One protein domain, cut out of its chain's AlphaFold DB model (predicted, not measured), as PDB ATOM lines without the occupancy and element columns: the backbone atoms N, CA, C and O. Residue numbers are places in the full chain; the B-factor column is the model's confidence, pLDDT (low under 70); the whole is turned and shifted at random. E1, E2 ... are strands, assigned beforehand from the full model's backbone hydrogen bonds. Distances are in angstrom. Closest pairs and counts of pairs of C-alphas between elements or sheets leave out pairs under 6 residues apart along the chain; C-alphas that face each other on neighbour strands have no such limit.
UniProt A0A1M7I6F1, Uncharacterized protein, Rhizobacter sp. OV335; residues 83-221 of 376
ATOM      1  N   PRO A  83     124.366 262.558 336.225       89.94
ATOM      2  CA  PRO A  83     125.187 261.569 336.903       89.94
ATOM      3  C   PRO A  83     126.396 261.175 336.055       89.94
ATOM      4  O   PRO A  83     126.281 260.954 334.850       89.94
ATOM      5  N   GLY A  84     127.551 261.078 336.705       91.56
ATOM      6  CA  GLY A  84     128.804 260.656 336.106       91.56
ATOM      7  C   GLY A  84     129.184 259.242 336.530       91.56
ATOM      8  O   GLY A  84     129.185 258.904 337.714       91.56
ATOM      9  N   PHE A  85     129.593 258.428 335.561       95.25
ATOM     10  CA  PHE A  85     130.150 257.099 335.810       95.25
ATOM     11  C   PHE A  85     131.551 256.999 335.217       95.25
ATOM     12  O   PHE A  85     131.778 257.360 334.061       95.25
ATOM     13  N   HIS A  86     132.501 256.493 335.998       95.25
ATOM     14  CA  HIS A  86     133.840 256.175 335.508       95.25
ATOM     15  C   HIS A  86     134.415 254.962 336.232       95.25
ATOM     16  O   HIS A  86     133.826 254.453 337.183       95.25
ATOM     17  N   LEU A  87     135.565 254.481 335.764       96.25
ATOM     18  CA  LEU A  87     136.252 253.346 336.363       96.25
ATOM     19  C   LEU A  87     137.550 253.795 337.036       96.25
ATOM     20  O   LEU A  87     138.331 254.534 336.438       96.25
ATOM     21  N   ASP A  88     137.798 253.291 338.245       94.75
ATOM     22  CA  ASP A  88     139.116 253.293 338.886       94.75
ATOM     23  C   ASP A  88     139.532 251.842 339.137       94.75
ATOM     24  O   ASP A  88     138.858 251.117 339.869       94.75
ATOM     25  N   LYS A  89     140.602 251.388 338.470       92.25
ATOM     26  CA  LYS A  89     141.041 249.977 338.466       92.25
ATOM     27  C   LYS A  89     139.883 249.001 338.206       92.25
ATOM     28  O   LYS A  89     139.717 248.013 338.913       92.25
ATOM     29  N   ASN A  90     139.054 249.322 337.210       94.56
ATOM     30  CA  ASN A  90     137.844 248.579 336.834       94.56
ATOM     31  C   ASN A  90     136.757 248.475 337.928       94.56
ATOM     32  O   ASN A  90     135.815 247.705 337.769       94.56
ATOM     33  N   ARG A  91     136.821 249.262 339.005       96.19
ATOM     34  CA  ARG A  91     135.712 249.438 339.957       96.19
ATOM     35  C   ARG A  91     134.851 250.614 339.517       96.19
ATOM     36  O   ARG A  91     135.390 251.616 339.046       96.19
ATOM     37  N   LEU A  92     133.532 250.508 339.667       98.12
ATOM     38  CA  LEU A  92     132.615 251.561 339.238       98.12
ATOM     39  C   LEU A  92     132.627 252.705 340.248       98.12
ATOM     40  O   LEU A  92     132.186 252.537 341.382       98.12
ATOM     41  N   VAL A  93     133.104 253.872 339.832       97.81
ATOM     42  CA  VAL A  93     132.989 255.111 340.597       97.81
ATOM     43  C   VAL A  93     131.770 255.876 340.104       97.81
ATOM     44  O   VAL A  93     131.619 256.138 338.906       97.81
ATOM     45  N   VAL A  94     130.906 256.225 341.049       97.00
ATOM     46  CA  VAL A  94     129.633 256.894 340.814       97.00
ATOM     47  C   VAL A  94     129.713 258.302 341.382       97.00
ATOM     48  O   VAL A  94     130.010 258.490 342.562       97.00
ATOM     49  N   ASP A  95     129.431 259.273 340.527       95.00
ATOM     50  CA  ASP A  95     129.206 260.673 340.854       95.00
ATOM     51  C   ASP A  95     127.712 260.941 340.639       95.00
ATOM     52  O   ASP A  95     127.280 261.090 339.493       95.00
ATOM     53  N   PRO A  96     126.878 260.886 341.690       92.50
ATOM     54  CA  PRO A  96     125.437 260.910 341.508       92.50
ATOM     55  C   PRO A  96     124.962 262.216 340.862       92.50
ATOM     56  O   PRO A  96     124.066 262.148 340.026       92.50
ATOM     57  N   ASP A  97     125.548 263.368 341.200       89.06
ATOM     58  CA  ASP A  97     125.102 264.685 340.716       89.06
ATOM     59  C   ASP A  97     125.945 265.240 339.550       89.06
ATOM     60  O   ASP A  97     125.466 266.104 338.810       89.06
ATOM     61  N   GLY A  98     127.150 264.706 339.320       87.06
ATOM     62  CA  GLY A  98     128.020 265.068 338.194       87.06
ATOM     63  C   GLY A  98     128.969 266.236 338.454       87.06
ATOM     64  O   GLY A  98     129.664 266.677 337.533       87.06
ATOM     65  N   ASP A  99     128.979 266.772 339.675       86.81
ATOM     66  CA  ASP A  99     129.823 267.897 340.092       86.81
ATOM     67  C   ASP A  99     131.146 267.456 340.742       86.81
ATOM     68  O   ASP A  99     132.058 268.274 340.886       86.81
ATOM     69  N   ARG A 100     131.294 266.155 341.030       86.81
ATOM     70  CA  ARG A 100     132.429 265.510 341.708       86.81
ATOM     71  C   ARG A 100     132.637 265.911 343.168       86.81
ATOM     72  O   ARG A 100     133.661 265.519 343.736       86.81
ATOM     73  N   ASP A 101     131.704 266.624 343.793       89.75
ATOM     74  CA  ASP A 101     131.816 266.988 345.213       89.75
ATOM     75  C   ASP A 101     131.653 265.759 346.115       89.75
ATOM     76  O   ASP A 101     132.265 265.661 347.185       89.75
ATOM     77  N   PHE A 102     130.879 264.779 345.650       95.06
ATOM     78  CA  PHE A 102     130.704 263.498 346.308       95.06
ATOM     79  C   PHE A 102     130.774 262.354 345.302       95.06
ATOM     80  O   PHE A 102     130.106 262.361 344.274       95.06
ATOM     81  N   THR A 103     131.568 261.334 345.621       97.12
ATOM     82  CA  THR A 103     131.626 260.095 344.842       97.12
ATOM     83  C   THR A 103     131.702 258.889 345.763       97.12
ATOM     84  O   THR A 103     132.162 258.974 346.907       97.12
ATOM     85  N   PHE A 104     131.266 257.742 345.257       97.75
ATOM     86  CA  PHE A 104     131.420 256.456 345.930       97.75
ATOM     87  C   PHE A 104     131.796 255.369 344.925       97.75
ATOM     88  O   PHE A 104     131.677 255.555 343.715       97.75
ATOM     89  N   THR A 105     132.286 254.234 345.420       97.94
ATOM     90  CA  THR A 105     132.806 253.153 344.574       97.94
ATOM     91  C   THR A 105     132.063 251.855 344.839       97.94
ATOM     92  O   THR A 105     131.843 251.497 345.995       97.94
ATOM     93  N   LEU A 106     131.718 251.137 343.777       98.38
ATOM     94  CA  LEU A 106     131.111 249.814 343.826       98.38
ATOM     95  C   LEU A 106     132.080 248.768 343.271       98.38
ATOM     96  O   LEU A 106     132.797 249.004 342.294       98.38
ATOM     97  N   ASP A 107     132.085 247.605 343.915       97.69
ATOM     98  CA  ASP A 107     132.786 246.415 343.450       97.69
ATOM     99  C   ASP A 107     131.932 245.697 342.414       97.69
ATOM    100  O   ASP A 107     130.787 245.307 342.677       97.69
ATOM    101  N   CYS A 108     132.516 245.523 341.235       97.25
ATOM    102  CA  CYS A 108     131.823 245.086 340.040       97.25
ATOM    103  C   CYS A 108     132.564 243.926 339.386       97.25
ATOM    104  O   CYS A 108     133.793 243.924 339.335       97.25
ATOM    105  N   LEU A 109     131.799 242.989 338.835       98.38
ATOM    106  CA  LEU A 109     132.286 242.060 337.822       98.38
ATOM    107  C   LEU A 109     131.716 242.462 336.463       98.38
ATOM    108  O   LEU A 109     130.599 242.979 336.389       98.38
ATOM    109  N   TRP A 110     132.466 242.195 335.402       98.38
ATOM    110  CA  TRP A 110     132.164 242.649 334.050       98.38
ATOM    111  C   TRP A 110     132.112 241.498 333.054       98.38
ATOM    112  O   TRP A 110     132.825 240.506 333.186       98.38
ATOM    113  N   GLY A 111     131.279 241.657 332.034       97.88
ATOM    114  CA  GLY A 111     131.182 240.748 330.903       97.88
ATOM    115  C   GLY A 111     130.540 241.427 329.700       97.88
ATOM    116  O   GLY A 111     130.036 242.546 329.797       97.88
ATOM    117  N   LEU A 112     130.519 240.745 328.558       96.06
ATOM    118  CA  LEU A 112     129.754 241.166 327.384       96.06
ATOM    119  C   LEU A 112     128.744 240.086 327.017       96.06
ATOM    120  O   LEU A 112     129.063 238.896 326.995       96.06
ATOM    121  N   ASN A 113     127.513 240.493 326.715       94.81
ATOM    122  CA  ASN A 113     126.518 239.560 326.199       94.81
ATOM    123  C   ASN A 113     126.658 239.381 324.674       94.81
ATOM    124  O   ASN A 113     127.406 240.087 323.995       94.81
ATOM    125  N   GLY A 114     125.888 238.447 324.108       89.75
ATOM    126  CA  GLY A 114     125.912 238.142 322.671       89.75
ATOM    127  C   GLY A 114     125.398 239.253 321.743       89.75
ATOM    128  O   GLY A 114     125.468 239.092 320.523       89.75
ATOM    129  N   ASP A 115     124.889 240.357 322.291       90.88
ATOM    130  CA  ASP A 115     124.469 241.539 321.534       90.88
ATOM    131  C   ASP A 115     125.508 242.671 321.606       90.88
ATOM    132  O   ASP A 115     125.381 243.656 320.884       90.88
ATOM    133  N   GLY A 116     126.567 242.504 322.411       89.88
ATOM    134  CA  GLY A 116     127.620 243.503 322.620       89.88
ATOM    135  C   GLY A 116     127.325 244.498 323.738       89.88
ATOM    136  O   GLY A 116     128.062 245.471 323.883       89.88
ATOM    137  N   ASN A 117     126.278 244.253 324.528       95.25
ATOM    138  CA  ASN A 117     125.940 245.059 325.694       95.25
ATOM    139  C   ASN A 117     126.791 244.644 326.894       95.25
ATOM    140  O   ASN A 117     127.161 243.472 327.042       95.25
ATOM    141  N   LEU A 118     127.067 245.609 327.768       97.38
ATOM    142  CA  LEU A 118     127.865 245.390 328.962       97.38
ATOM    143  C   LEU A 118     127.025 244.674 330.016       97.38
ATOM    144  O   LEU A 118     125.957 245.142 330.405       97.38
ATOM    145  N   VAL A 119     127.517 243.534 330.482       98.12
ATOM    146  CA  VAL A 119     126.977 242.823 331.637       98.12
ATOM    147  C   VAL A 119     127.777 243.252 332.854       98.12
ATOM    148  O   VAL A 119     129.007 243.219 332.849       98.12
ATOM    149  N   LEU A 120     127.070 243.671 333.893       97.88
ATOM    150  CA  LEU A 120     127.632 244.140 335.149       97.88
ATOM    151  C   LEU A 120     127.021 243.326 336.288       97.88
ATOM    152  O   LEU A 120     125.803 243.209 336.356       97.88
ATOM    153  N   SER A 121     127.841 242.817 337.207       98.12
ATOM    154  CA  SER A 121     127.375 242.203 338.454       98.12
ATOM    155  C   SER A 121     127.848 243.007 339.659       98.12
ATOM    156  O   SER A 121     129.055 243.175 339.846       98.12
ATOM    157  N   ILE A 122     126.919 243.489 340.488       98.12
ATOM    158  CA  ILE A 122     127.220 244.183 341.750       98.12
ATOM    159  C   ILE A 122     126.663 243.346 342.897       98.12
ATOM    160  O   ILE A 122     125.461 243.117 342.990       98.12
ATOM    161  N   GLY A 123     127.538 242.837 343.768       94.75
ATOM    162  CA  GLY A 123     127.114 242.003 344.901       94.75
ATOM    163  C   GLY A 123     126.382 240.720 344.479       94.75
ATOM    164  O   GLY A 123     125.546 240.222 345.223       94.75
ATOM    165  N   GLY A 124     126.665 240.204 343.276       94.00
ATOM    166  CA  GLY A 124     125.999 239.036 342.694       94.00
ATOM    167  C   GLY A 124     124.717 239.353 341.914       94.00
ATOM    168  O   GLY A 124     124.170 238.460 341.269       94.00
ATOM    169  N   LYS A 125     124.242 240.606 341.926       96.50
ATOM    170  CA  LYS A 125     123.105 241.041 341.115       96.50
ATOM    171  C   LYS A 125     123.580 241.474 339.733       96.50
ATOM    172  O   LYS A 125     124.235 242.503 339.593       96.50
ATOM    173  N   GLU A 126     123.211 240.708 338.713       97.06
ATOM    174  CA  GLU A 126     123.516 241.045 337.322       97.06
ATOM    175  C   GLU A 126     122.545 242.081 336.741       97.06
ATOM    176  O   GLU A 126     121.350 242.094 337.041       97.06
ATOM    177  N   SER A 127     123.079 242.955 335.894       97.88
ATOM    178  CA  SER A 127     122.377 243.955 335.092       97.88
ATOM    179  C   SER A 127     122.988 243.997 333.691       97.88
ATOM    180  O   SER A 127     124.169 243.693 333.516       97.88
ATOM    181  N   VAL A 128     122.198 244.399 332.696       97.56
ATOM    182  CA  VAL A 128     122.672 244.602 331.320       97.56
ATOM    183  C   VAL A 128     122.531 246.075 330.979       97.56
ATOM    184  O   VAL A 128     121.430 246.617 331.043       97.56
ATOM    185  N   ILE A 129     123.642 246.703 330.606       96.69
ATOM    186  CA  ILE A 129     123.705 248.097 330.180       96.69
ATOM    187  C   ILE A 129     123.797 248.110 328.660       96.69
ATOM    188  O   ILE A 129     124.745 247.593 328.064       96.69
ATOM    189  N   ASP A 130     122.778 248.679 328.036       94.38
ATOM    190  CA  ASP A 130     122.699 248.824 326.589       94.38
ATOM    191  C   ASP A 130     123.628 249.942 326.118       94.38
ATOM    192  O   ASP A 130     123.626 251.030 326.696       94.38
ATOM    193  N   GLY A 131     124.417 249.683 325.082       92.69
ATOM    194  CA  GLY A 131     125.434 250.620 324.626       92.69
ATOM    195  C   GLY A 131     126.269 250.069 323.480       92.69
ATOM    196  O   GLY A 131     125.832 249.214 322.705       92.69
ATOM    197  N   PHE A 132     127.482 250.589 323.345       91.00
ATOM    198  CA  PHE A 132     128.430 250.120 322.345       91.00
ATOM    199  C   PHE A 132     129.869 250.315 322.805       91.00
ATOM    200  O   PHE A 132     130.182 251.164 323.639       91.00
ATOM    201  N   ILE A 133     130.769 249.523 322.230       90.06
ATOM    202  CA  ILE A 133     132.203 249.671 322.456       90.06
ATOM    203  C   ILE A 133     132.759 250.613 321.397       90.06
ATOM    204  O   ILE A 133     132.697 250.338 320.195       90.06
ATOM    205  N   GLU A 134     133.348 251.701 321.860       84.44
ATOM    206  CA  GLU A 134     134.240 252.541 321.088       84.44
ATOM    207  C   GLU A 134     135.677 252.207 321.501       84.44
ATOM    208  O   GLU A 134     135.983 252.037 322.677       84.44
ATOM    209  N   ASP A 135     136.592 252.114 320.546       71.06
ATOM    210  CA  ASP A 135     138.009 252.015 320.876       71.06
ATOM    211  C   ASP A 135     138.788 252.992 320.014       71.06
ATOM    212  O   ASP A 135     139.046 252.773 318.826       71.06
ATOM    213  N   THR A 136     139.167 254.091 320.653       62.22
ATOM    214  CA  THR A 136     140.235 254.939 320.164       62.22
ATOM    215  C   THR A 136     141.447 254.688 321.053       62.22
ATOM    216  O   THR A 136     141.456 255.087 322.220       62.22
ATOM    217  N   LYS A 137     142.504 254.098 320.473       68.62
ATOM    218  CA  LYS A 137     143.828 253.861 321.091       68.62
ATOM    219  C   LYS A 137     144.011 252.526 321.831       68.62
ATOM    220  O   LYS A 137     144.768 252.485 322.801       68.62
ATOM    221  N   SER A 138     143.400 251.447 321.348       69.19
ATOM    222  CA  SER A 138     143.503 250.098 321.936       69.19
ATOM    223  C   SER A 138     143.001 250.009 323.382       69.19
ATOM    224  O   SER A 138     143.546 249.257 324.186       69.19
ATOM    225  N   ARG A 139     141.988 250.805 323.729       81.31
ATOM    226  CA  ARG A 139     141.317 250.797 325.030       81.31
ATOM    227  C   ARG A 139     139.858 250.426 324.829       81.31
ATOM    228  O   ARG A 139     139.169 251.083 324.053       81.31
ATOM    229  N   LEU A 140     139.357 249.463 325.596       88.94
ATOM    230  CA  LEU A 140     137.922 249.218 325.643       88.94
ATOM    231  C   LEU A 140     137.249 250.402 326.345       88.94
ATOM    232  O   LEU A 140     137.388 250.585 327.556       88.94
ATOM    233  N   ARG A 141     136.537 251.225 325.570       92.50
ATOM    234  CA  ARG A 141     135.637 252.255 326.080       92.50
ATOM    235  C   ARG A 141     134.201 251.840 325.785       92.50
ATOM    236  O   ARG A 141     133.808 251.766 324.629       92.50
ATOM    237  N   PHE A 142     133.413 251.594 326.821       94.81
ATOM    238  CA  PHE A 142     131.985 251.335 326.676       94.81
ATOM    239  C   PHE A 142     131.205 252.642 326.817       94.81
ATOM    240  O   PHE A 142     131.336 253.331 327.829       94.81
ATOM    241  N   GLN A 143     130.438 252.983 325.787       93.06
ATOM    242  CA  GLN A 143     129.590 254.167 325.713       93.06
ATOM    243  C   GLN A 143     128.135 253.750 325.931       93.06
ATOM    244  O   GLN A 143     127.666 252.801 325.297       93.06
ATOM    245  N   PHE A 144     127.419 254.454 326.803       93.19
ATOM    246  CA  PHE A 144     125.995 254.231 327.041       93.19
ATOM    247  C   PHE A 144     125.295 255.520 327.467       93.19
ATOM    248  O   PHE A 144     125.894 256.375 328.110       93.19
ATOM    249  N   ASP A 145     124.012 255.637 327.152       89.94
ATOM    250  CA  ASP A 145     123.176 256.771 327.549       89.94
ATOM    251  C   ASP A 145     122.118 256.325 328.558       89.94
ATOM    252  O   ASP A 145     121.650 255.182 328.511       89.94
ATOM    253  N   ASP A 146     121.700 257.249 329.423       89.69
ATOM    254  CA  ASP A 146     120.390 257.153 330.071       89.69
ATOM    255  C   ASP A 146     119.328 257.202 328.963       89.69
ATOM    256  O   ASP A 146     119.266 258.151 328.176       89.69
ATOM    257  N   LYS A 147     118.498 256.160 328.865       88.69
ATOM    258  CA  LYS A 147     117.549 256.015 327.752       88.69
ATOM    259  C   LYS A 147     116.441 257.063 327.767       88.69
ATOM    260  O   LYS A 147     115.789 257.259 326.741       88.69
ATOM    261  N   ASP A 148     116.239 257.737 328.895       86.88
ATOM    262  CA  ASP A 148     115.280 258.829 329.009       86.88
ATOM    263  C   ASP A 148     115.905 260.183 328.618       86.88
ATOM    264  O   ASP A 148     115.179 261.131 328.307       86.88
ATOM    265  N   THR A 149     117.241 260.279 328.557       77.75
ATOM    266  CA  THR A 149     117.976 261.497 328.176       77.75
ATOM    267  C   THR A 149     119.134 261.182 327.221       77.75
ATOM    268  O   THR A 149     120.256 260.917 327.640       77.75
ATOM    269  N   SER A 150     118.890 261.270 325.913       65.25
ATOM    270  CA  SER A 150     119.846 260.888 324.855       65.25
ATOM    271  C   SER A 150     120.955 261.911 324.554       65.25
ATOM    272  O   SER A 150     121.521 261.917 323.461       65.25
ATOM    273  N   THR A 151     121.231 262.841 325.468       66.69
ATOM    274  CA  THR A 151     122.090 264.004 325.195       66.69
ATOM    275  C   THR A 151     123.514 263.890 325.732       66.69
ATOM    276  O   THR A 151     124.361 264.669 325.294       66.69
ATOM    277  N   PHE A 152     123.807 262.946 326.633       64.56
ATOM    278  CA  PHE A 152     125.118 262.837 327.281       64.56
ATOM    279  C   PHE A 152     125.541 261.374 327.492       64.56
ATOM    280  O   PHE A 152     125.117 260.763 328.475       64.56
ATOM    281  N   PRO A 153     126.426 260.834 326.632       74.19
ATOM    282  CA  PRO A 153     126.905 259.473 326.799       74.19
ATOM    283  C   PRO A 153     127.866 259.380 327.977       74.19
ATOM    284  O   PRO A 153     128.868 260.096 328.069       74.19
ATOM    285  N   ASN A 154     127.562 258.447 328.868       88.88
ATOM    286  CA  ASN A 154     128.481 257.955 329.872       88.88
ATOM    287  C   ASN A 154     129.517 257.044 329.217       88.88
ATOM    288  O   ASN A 154     129.213 256.265 328.316       88.88
ATOM    289  N   SER A 155     130.757 257.134 329.698       92.38
ATOM    290  CA  SER A 155     131.902 256.450 329.104       92.38
ATOM    291  C   SER A 155     132.701 255.718 330.177       92.38
ATOM    292  O   SER A 155     133.421 256.342 330.956       92.38
ATOM    293  N   LEU A 156     132.681 254.387 330.143       95.44
ATOM    294  CA  LEU A 156     133.519 253.538 330.991       95.44
ATOM    295  C   LEU A 156     134.769 253.119 330.224       95.44
ATOM    296  O   LEU A 156     134.671 252.455 329.196       95.44
ATOM    297  N   VAL A 157     135.951 253.507 330.705       94.06
ATOM    298  CA  VAL A 157     137.233 253.129 330.093       94.06
ATOM    299  C   VAL A 157     137.890 252.056 330.944       94.06
ATOM    300  O   VAL A 157     138.291 252.327 332.074       94.06
ATOM    301  N   PHE A 158     138.013 250.855 330.392       94.12
ATOM    302  CA  PHE A 158     138.539 249.696 331.102       94.12
ATOM    303  C   PHE A 158     140.064 249.626 331.021       94.12
ATOM    304  O   PHE A 158     140.673 249.942 329.993       94.12
ATOM    305  N   ALA A 159     140.678 249.176 332.112       91.88
ATOM    306  CA  ALA A 159     142.086 248.823 332.186       91.88
ATOM    307  C   ALA A 159     142.268 247.348 331.805       91.88
ATOM    308  O   ALA A 159     141.675 246.456 332.419       91.88
ATOM    309  N   GLY A 160     143.067 247.097 330.770       89.94
ATOM    310  CA  GLY A 160     143.272 245.771 330.198       89.94
ATOM    311  C   GLY A 160     143.830 245.845 328.780       89.94
ATOM    312  O   GLY A 160     144.316 246.895 328.348       89.94
ATOM    313  N   GLN A 161     143.749 244.734 328.056       88.44
ATOM    314  CA  GLN A 161     144.240 244.624 326.686       88.44
ATOM    315  C   GLN A 161     143.383 243.692 325.833       88.44
ATOM    316  O   GLN A 161     142.831 242.705 326.311       88.44
ATOM    317  N   TRP A 162     143.310 243.982 324.536       85.50
ATOM    318  CA  TRP A 162     142.683 243.086 323.573       85.50
ATOM    319  C   TRP A 162     143.618 241.945 323.187       85.50
ATOM    320  O   TRP A 162     144.758 242.170 322.779       85.50
ATOM    321  N   GLU A 163     143.087 240.732 323.205       84.94
ATOM    322  CA  GLU A 163     143.750 239.524 322.741       84.94
ATOM    323  C   GLU A 163     142.900 238.820 321.687       84.94
ATOM    324  O   GLU A 163     141.667 238.860 321.694       84.94
ATOM    325  N   ARG A 164     143.570 238.152 320.745       82.44
ATOM    326  CA  ARG A 164     142.886 237.304 319.772       82.44
ATOM    327  C   ARG A 164     142.494 235.993 320.442       82.44
ATOM    328  O   ARG A 164     143.340 235.300 320.997       82.44
ATOM    329  N   VAL A 165     141.240 235.590 320.270       83.00
ATOM    330  CA  VAL A 165     140.776 234.271 320.706       83.00
ATOM    331  C   VAL A 165     141.434 233.190 319.835       83.00
ATOM    332  O   VAL A 165     141.222 233.130 318.622       83.00
ATOM    333  N   ALA A 166     142.261 232.342 320.451       71.88
ATOM    334  CA  ALA A 166     143.160 231.410 319.756       71.88
ATOM    335  C   ALA A 166     142.453 230.297 318.954       71.88
ATOM    336  O   ALA A 166     143.063 229.673 318.089       71.88
ATOM    337  N   THR A 167     141.174 230.036 319.219       66.12
ATOM    338  CA  THR A 167     140.434 228.898 318.653       66.12
ATOM    339  C   THR A 167     139.789 229.179 317.292       66.12
ATOM    340  O   THR A 167     139.337 228.243 316.634       66.12
ATOM    341  N   ALA A 168     139.762 230.432 316.826       59.91
ATOM    342  CA  ALA A 168     139.123 230.798 315.564       59.91
ATOM    343  C   ALA A 168     140.127 230.789 314.393       59.91
ATOM    344  O   ALA A 168     140.940 231.703 314.215       59.91
ATOM    345  N   THR A 169     140.084 229.728 313.579       60.81
ATOM    346  CA  THR A 169     141.066 229.479 312.507       60.81
ATOM    347  C   THR A 169     140.875 230.350 311.262       60.81
ATOM    348  O   THR A 169     141.796 230.448 310.456       60.81
ATOM    349  N   THR A 170     139.723 231.008 311.100       68.31
ATOM    350  CA  THR A 170     139.452 231.897 309.949       68.31
ATOM    351  C   THR A 170     138.843 233.244 310.326       68.31
ATOM    352  O   THR A 170     139.130 234.222 309.646       68.31
ATOM    353  N   ALA A 171     138.057 233.308 311.404       73.94
ATOM    354  CA  ALA A 171     137.454 234.540 311.906       73.94
ATOM    355  C   ALA A 171     138.342 235.192 312.977       73.94
ATOM    356  O   ALA A 171     138.950 234.503 313.801       73.94
ATOM    357  N   ILE A 172     138.424 236.523 312.982       76.94
ATOM    358  CA  ILE A 172     139.086 237.262 314.062       76.94
ATOM    359  C   ILE A 172     138.042 237.536 315.138       76.94
ATOM    360  O   ILE A 172     137.108 238.302 314.924       76.94
ATOM    361  N   HIS A 173     138.223 236.925 316.305       83.19
ATOM    362  CA  HIS A 173     137.480 237.263 317.513       83.19
ATOM    363  C   HIS A 173     138.438 237.878 318.523       83.19
ATOM    364  O   HIS A 173     139.575 237.414 318.662       83.19
ATOM    365  N   LEU A 174     137.973 238.917 319.208       86.44
ATOM    366  CA  LEU A 174     138.747 239.629 320.212       86.44
ATOM    367  C   LEU A 174     138.104 239.467 321.581       86.44
ATOM    368  O   LEU A 174     136.889 239.608 321.723       86.44
ATOM    369  N   HIS A 175     138.949 239.201 322.563       91.19
ATOM    370  CA  HIS A 175     138.622 239.140 323.973       91.19
ATOM    371  C   HIS A 175     139.430 240.212 324.700       91.19
ATOM    372  O   HIS A 175     140.628 240.348 324.454       91.19
ATOM    373  N   PHE A 176     138.783 241.005 325.545       92.19
ATOM    374  CA  PHE A 176     139.461 242.008 326.351       92.19
ATOM    375  C   PHE A 176     139.840 241.412 327.701       92.19
ATOM    376  O   PHE A 176     138.990 241.233 328.566       92.19
ATOM    377  N   VAL A 177     141.126 241.136 327.888       92.38
ATOM    378  CA  VAL A 177     141.661 240.677 329.167       92.38
ATOM    379  C   VAL A 177     141.758 241.878 330.099       92.38
ATOM    380  O   VAL A 177     142.546 242.797 329.860       92.38
ATOM    381  N   LEU A 178     140.949 241.877 331.157       93.38
ATOM    382  CA  LEU A 178     141.021 242.875 332.225       93.38
ATOM    383  C   LEU A 178     142.381 242.795 332.935       93.38
ATOM    384  O   LEU A 178     142.939 241.712 333.101       93.38
ATOM    385  N   GLU A 179     142.896 243.939 333.394       92.62
ATOM    386  CA  GLU A 179     144.139 243.990 334.184       92.62
ATOM    387  C   GLU A 179     144.064 243.104 335.441       92.62
ATOM    388  O   GLU A 179     145.051 242.471 335.811       92.62
ATOM    389  N   ASP A 180     142.876 243.013 336.046       94.75
ATOM    390  CA  ASP A 180     142.533 242.002 337.044       94.75
ATOM    391  C   ASP A 180     141.507 241.014 336.456       94.75
ATOM    392  O   ASP A 180     140.318 241.341 336.368       94.75
ATOM    393  N   PRO A 181     141.936 239.801 336.057       93.56
ATOM    394  CA  PRO A 181     141.044 238.783 335.508       93.56
ATOM    395  C   PRO A 181     139.966 238.301 336.486       93.56
ATOM    396  O   PRO A 181     138.961 237.748 336.047       93.56
ATOM    397  N   ALA A 182     140.139 238.496 337.800       96.06
ATOM    398  CA  ALA A 182     139.128 238.116 338.788       96.06
ATOM    399  C   ALA A 182     137.867 238.994 338.714       96.06
ATOM    400  O   ALA A 182     136.843 238.637 339.294       96.06
ATOM    401  N   LEU A 183     137.937 240.122 337.998       96.75
ATOM    402  CA  LEU A 183     136.809 241.016 337.755       96.75
ATOM    403  C   LEU A 183     135.965 240.609 336.539       96.75
ATOM    404  O   LEU A 183     135.013 241.311 336.208       96.75
ATOM    405  N   GLU A 184     136.282 239.504 335.865       97.44
ATOM    406  CA  GLU A 184     135.438 238.962 334.800       97.44
ATOM    407  C   GLU A 184     134.339 238.046 335.366       97.44
ATOM    408  O   GLU A 184     134.576 237.207 336.238       97.44
ATOM    409  N   ILE A 185     133.115 238.182 334.847       97.50
ATOM    410  CA  ILE A 185     131.998 237.298 335.187       97.50
ATOM    411  C   ILE A 185     132.257 235.912 334.589       97.50
ATOM    412  O   ILE A 185     132.352 235.731 333.373       97.50
ATOM    413  N   ALA A 186     132.300 234.895 335.450       94.00
ATOM    414  CA  ALA A 186     132.459 233.512 335.020       94.00
ATOM    415  C   ALA A 186     131.342 233.096 334.042       94.00
ATOM    416  O   ALA A 186     130.161 233.134 334.375       94.00
ATOM    417  N   GLY A 187     131.728 232.664 332.839       92.56
ATOM    418  CA  GLY A 187     130.794 232.258 331.782       92.56
ATOM    419  C   GLY A 187     130.302 233.395 330.879       92.56
ATOM    420  O   GLY A 187     129.694 233.103 329.849       92.56
ATOM    421  N   THR A 188     130.630 234.650 331.194       94.38
ATOM    422  CA  THR A 188     130.251 235.836 330.409       94.38
ATOM    423  C   THR A 188     131.507 236.650 330.079       94.38
ATOM    424  O   THR A 188     131.718 237.719 330.651       94.38
ATOM    425  N   PRO A 189     132.384 236.146 329.191       93.62
ATOM    426  CA  PRO A 189     133.668 236.784 328.935       93.62
ATOM    427  C   PRO A 189     133.508 238.147 328.257       93.62
ATOM    428  O   PRO A 189     132.538 238.390 327.534       93.62
ATOM    429  N   MET A 190     134.513 239.007 328.398       94.56
ATOM    430  CA  MET A 190     134.623 240.295 327.700       94.56
ATOM    431  C   MET A 190     135.008 240.113 326.216       94.56
ATOM    432  O   MET A 190     135.964 240.700 325.706       94.56
ATOM    433  N   THR A 191     134.276 239.259 325.499       92.19
ATOM    434  CA  THR A 191     134.513 238.918 324.090       92.19
ATOM    435  C   THR A 191     133.542 239.664 323.187       92.19
ATOM    436  O   THR A 191     132.342 239.703 323.452       92.19
ATOM    437  N   LEU A 192     134.043 240.230 322.086       88.44
ATOM    438  CA  LEU A 192     133.179 240.873 321.097       88.44
ATOM    439  C   LEU A 192     132.188 239.859 320.498       88.44
ATOM    440  O   LEU A 192     132.590 238.746 320.144       88.44
ATOM    441  N   PRO A 193     130.911 240.244 320.316       81.06
ATOM    442  CA  PRO A 193     129.862 239.319 319.882       81.06
ATOM    443  C   PRO A 193     130.009 238.880 318.419       81.06
ATOM    444  O   PRO A 193     129.548 237.803 318.043       81.06
ATOM    445  N   ALA A 194     130.637 239.711 317.582       80.25
ATOM    446  CA  ALA A 194     130.752 239.503 316.146       80.25
ATOM    447  C   ALA A 194     132.197 239.231 315.715       80.25
ATOM    448  O   ALA A 194     133.159 239.637 316.372       80.25
ATOM    449  N   GLU A 195     132.336 238.570 314.564       80.81
ATOM    450  CA  GLU A 195     133.605 238.525 313.848       80.81
ATOM    451  C   GLU A 195     134.049 239.947 313.508       80.81
ATOM    452  O   GLU A 195     133.288 240.770 312.989       80.81
ATOM    453  N   VAL A 196     135.318 240.203 313.770       74.75
ATOM    454  CA  VAL A 196     135.938 241.484 313.527       74.75
ATOM    455  C   VAL A 196     136.526 241.510 312.120       74.75
ATOM    456  O   VAL A 196     137.347 240.665 311.759       74.75
ATOM    457  N   ARG A 197     136.127 242.496 311.312       72.19
ATOM    458  CA  ARG A 197     136.577 242.633 309.919       72.19
ATOM    459  C   ARG A 197     137.625 243.728 309.791       72.19
ATOM    460  O   ARG A 197     137.480 244.801 310.366       72.19
ATOM    461  N   VAL A 198     138.663 243.468 309.001       65.06
ATOM    462  CA  VAL A 198     139.672 244.475 308.645       65.06
ATOM    463  C   VAL A 198     139.110 245.366 307.539       65.06
ATOM    464  O   VAL A 198     138.615 244.842 306.543       65.06
ATOM    465  N   ASP A 199     139.209 246.689 307.688       63.16
ATOM    466  CA  ASP A 199     138.920 247.632 306.597       63.16
ATOM    467  C   ASP A 199     140.193 247.852 305.748       63.16
ATOM    468  O   ASP A 199     141.108 248.565 306.176       63.16
ATOM    469  N   PRO A 200     140.290 247.269 304.535       52.25
ATOM    470  CA  PRO A 200     141.484 247.394 303.700       52.25
ATOM    471  C   PRO A 200     141.664 248.800 303.106       52.25
ATOM    472  O   PRO A 200     142.761 249.136 302.667       52.25
ATOM    473  N   LEU A 201     140.617 249.634 303.070       51.06
ATOM    474  CA  LEU A 201     140.674 250.982 302.493       51.06
ATOM    475  C   LEU A 201     141.182 252.024 303.495       51.06
ATOM    476  O   LEU A 201     141.585 253.120 303.098       51.06
ATOM    477  N   ARG A 202     141.135 251.714 304.794       51.03
ATOM    478  CA  ARG A 202     141.361 252.680 305.875       51.03
ATOM    479  C   ARG A 202     142.280 252.117 306.951       51.03
ATOM    480  O   ARG A 202     141.913 252.073 308.117       51.03
ATOM    481  N   ASN A 203     143.522 251.829 306.553       49.25
ATOM    482  CA  ASN A 203     144.627 251.435 307.435       49.25
ATOM    483  C   ASN A 203     144.417 250.037 308.061       49.25
ATOM    484  O   ASN A 203     143.405 249.776 308.699       49.25
ATOM    485  N   HIS A 204     145.395 249.131 307.942       52.88
ATOM    486  CA  HIS A 204     145.272 247.721 308.374       52.88
ATOM    487  C   HIS A 204     145.098 247.509 309.899       52.88
ATOM    488  O   HIS A 204     145.093 246.376 310.369       52.88
ATOM    489  N   LEU A 205     144.977 248.590 310.673       57.75
ATOM    490  CA  LEU A 205     144.815 248.608 312.130       57.75
ATOM    491  C   LEU A 205     143.439 249.145 312.567       57.75
ATOM    492  O   LEU A 205     143.224 249.394 313.755       57.75
ATOM    493  N   ALA A 206     142.521 249.369 311.622       58.22
ATOM    494  CA  ALA A 206     141.124 249.667 311.905       58.22
ATOM    495  C   ALA A 206     140.264 248.425 311.652       58.22
ATOM    496  O   ALA A 206     140.311 247.810 310.584       58.22
ATOM    497  N   LEU A 207     139.475 248.080 312.657       65.06
ATOM    498  CA  LEU A 207     138.589 246.937 312.662       65.06
ATOM    499  C   LEU A 207     137.135 247.401 312.766       65.06
ATOM    500  O   LEU A 207     136.841 248.365 313.471       65.06
ATOM    501  N   VAL A 208     136.228 246.723 312.071       68.12
ATOM    502  CA  VAL A 208     134.789 247.022 312.054       68.12
ATOM    503  C   VAL A 208     134.018 245.814 312.581       68.12
ATOM    504  O   VAL A 208     134.332 244.678 312.217       68.12
ATOM    505  N   TYR A 209     133.016 246.059 313.427       73.75
ATOM    506  CA  TYR A 209     132.106 245.038 313.950       73.75
ATOM    507  C   TYR A 209     130.651 245.529 313.904       73.75
ATOM    508  O   TYR A 209     130.397 246.732 313.865       73.75
ATOM    509  N   GLU A 210     129.689 244.609 313.882       73.69
ATOM    510  CA  GLU A 210     128.258 244.927 313.958       73.69
ATOM    511  C   GLU A 210     127.730 244.604 315.358       73.69
ATOM    512  O   GLU A 210     127.794 243.457 315.802       73.69
ATOM    513  N   SER A 211     127.211 245.619 316.051       71.81
ATOM    514  CA  SER A 211     126.359 245.452 317.227       71.81
ATOM    515  C   SER A 211     124.912 245.267 316.778       71.81
ATOM    516  O   SER A 211     124.420 245.992 315.910       71.81
ATOM    517  N   LYS A 212     124.198 244.325 317.398       69.81
ATOM    518  CA  LYS A 212     122.771 244.117 317.114       69.81
ATOM    519  C   LYS A 212     121.892 245.235 317.673       69.81
ATOM    520  O   LYS A 212     120.845 245.499 317.091       69.81
ATOM    521  N   SER A 213     122.297 245.870 318.775       71.94
ATOM    522  CA  SER A 213     121.529 246.951 319.403       71.94
ATOM    523  C   SER A 213     121.727 248.293 318.697       71.94
ATOM    524  O   SER A 213     120.801 249.099 318.637       71.94
ATOM    525  N   SER A 214     122.915 248.532 318.131       70.31
ATOM    526  CA  SER A 214     123.334 249.880 317.718       70.31
ATOM    527  C   SER A 214     124.031 249.970 316.352       70.31
ATOM    528  O   SER A 214     124.467 251.050 315.962       70.31
ATOM    529  N   GLY A 215     124.096 248.880 315.581       80.38
ATOM    530  CA  GLY A 215     124.577 248.886 314.195       80.38
ATOM    531  C   GLY A 215     126.095 248.740 314.042       80.38
ATOM    532  O   GLY A 215     126.764 248.104 314.852       80.38
ATOM    533  N   THR A 216     126.649 249.253 312.941       78.62
ATOM    534  CA  THR A 216     128.071 249.088 312.600       78.62
ATOM    535  C   THR A 216     128.966 250.047 313.387       78.62
ATOM    536  O   THR A 216     128.807 251.262 313.297       78.62
ATOM    537  N   HIS A 217     129.978 249.501 314.060       78.88
ATOM    538  CA  HIS A 217     130.934 250.222 314.905       78.88
ATOM    539  C   HIS A 217     132.384 249.924 314.526       78.88
ATOM    540  O   HIS A 217     132.679 248.985 313.783       78.88
ATOM    541  N   ARG A 218     133.316 250.737 315.039       73.75
ATOM    542  CA  ARG A 218     134.739 250.689 314.679       73.75
ATOM    543  C   ARG A 218     135.650 250.682 315.907       73.75
ATOM    544  O   ARG A 218     135.465 251.471 316.826       73.75
ATOM    545  N   LEU A 219     136.702 249.868 315.839       65.56
ATOM    546  CA  LEU A 219     137.824 249.833 316.777       65.56
ATOM    547  C   LEU A 219     139.108 250.249 316.050       65.56
ATOM    548  O   LEU A 219     139.387 249.777 314.945       65.56
ATOM    549  N   GLN A 220     139.899 251.142 316.643       64.12
ATOM    550  CA  GLN A 220     141.170 251.590 316.080       64.12
ATOM    551  C   GLN A 220     142.320 251.336 317.050       64.12
ATOM    552  O   GLN A 220     142.405 251.938 318.124       64.12
ATOM    553  N   PHE A 221     143.264 250.507 316.609       54.34
ATOM    554  CA  PHE A 221     144.406 250.112 317.417       54.34
ATOM    555  C   PHE A 221     145.584 251.073 317.231       54.34
ATOM    556  O   PHE A 221     145.886 251.507 316.115       54.34
TER     557      PHE A 221
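Overview. This is residues 83 to 221 of the 376 residues of an uncharacterized protein of Rhizobacter sp. OV335 (UniProt A0A1M7I6F1). What does the model look like? A long, twisted wall of strands, the sheet E9-E8-E7-E13-E12 continued beyond E9 by the sheet E1-E2-E3, has E4-E5-E6 and the hairpin E10-E11 running crosswise over parts of one face. The two layers are only loosely face to face, and the long link from E11 to E12, residues 179 to 205, has no named element, with its C-alphas 8 to 26 A from the mean of all C-alphas. What is it made of? The 139 printed residues hold no named helix and 13 named strands, E1 to E13 in order, an all-strand class with 63 residues in named elements, under half; the five-stranded sheet is mixed, the other three antiparallel. How large is it? It is compact, with a radius of gyration of the C-alphas of 15.3 A and spans of 48 by 32 by 24 A.

Along the chain. Where is the largest sheet? E9 is residues 154 to 157, E8 141 to 144, E7 132 to 136, E13 215 to 220 and E12 206 to 211. E12 measures 16.3 A and E13 16.9 A from first to last C-alpha; C-alpha 220 is at (141.170, 251.590, 316.080). Where are the others? E1 is residues 84 to 88, beginning at C-alpha (128.804, 260.656, 336.106), E2 91 to 95 and E3 104 to 106. E4 is residues 108 to 112, 13.4 A long, E5 118 to 122, E6 125 to 129, E10 160 to 164, also 13.4 A, and E11 174 to 178.

Arrangement. How is the largest sheet joined? E7, E8 and E9 form a meander, each strand the antiparallel neighbour of the one before, with N 134 and O 141 at 2.8 A and N 142 and O 156 at 2.8 A. E7 is parallel to E13 at 25 degrees, with N 220 and O 135 at 2.9 A; the hairpin E12 and E13 has N 209 and O 217 at 3.0 A. What is near its edge strand E9? E1 and E9 have 10 pairs of C-alphas within 8 A, the closest those of His 86 and Leu 156, 5.2 A apart. How do the other strands follow? E1-E2-E3 and E4-E5-E6 are meanders too, with N 93 and O 86 at 2.8 A and N 120 and O 127 at 2.9 A. E3 runs on into E4 at 57 degrees, E6 into E7 at 69 degrees and E9 into E10 at 75 degrees; in the hairpin E10 and E11, N 163 and O 175 are 2.8 A apart.

Size, cuts and confidence. How far does it reach? The C-alphas farthest apart, of Asp 101 and Thr 169, are 50.6 A apart. Is it continuous? The printed part has no cut, and the one long link, E11 to E12, has 27 residues. Where is confidence low? Mean pLDDT of the printed part is 84.8, and 25 residues are under 70, among them 198 to 208.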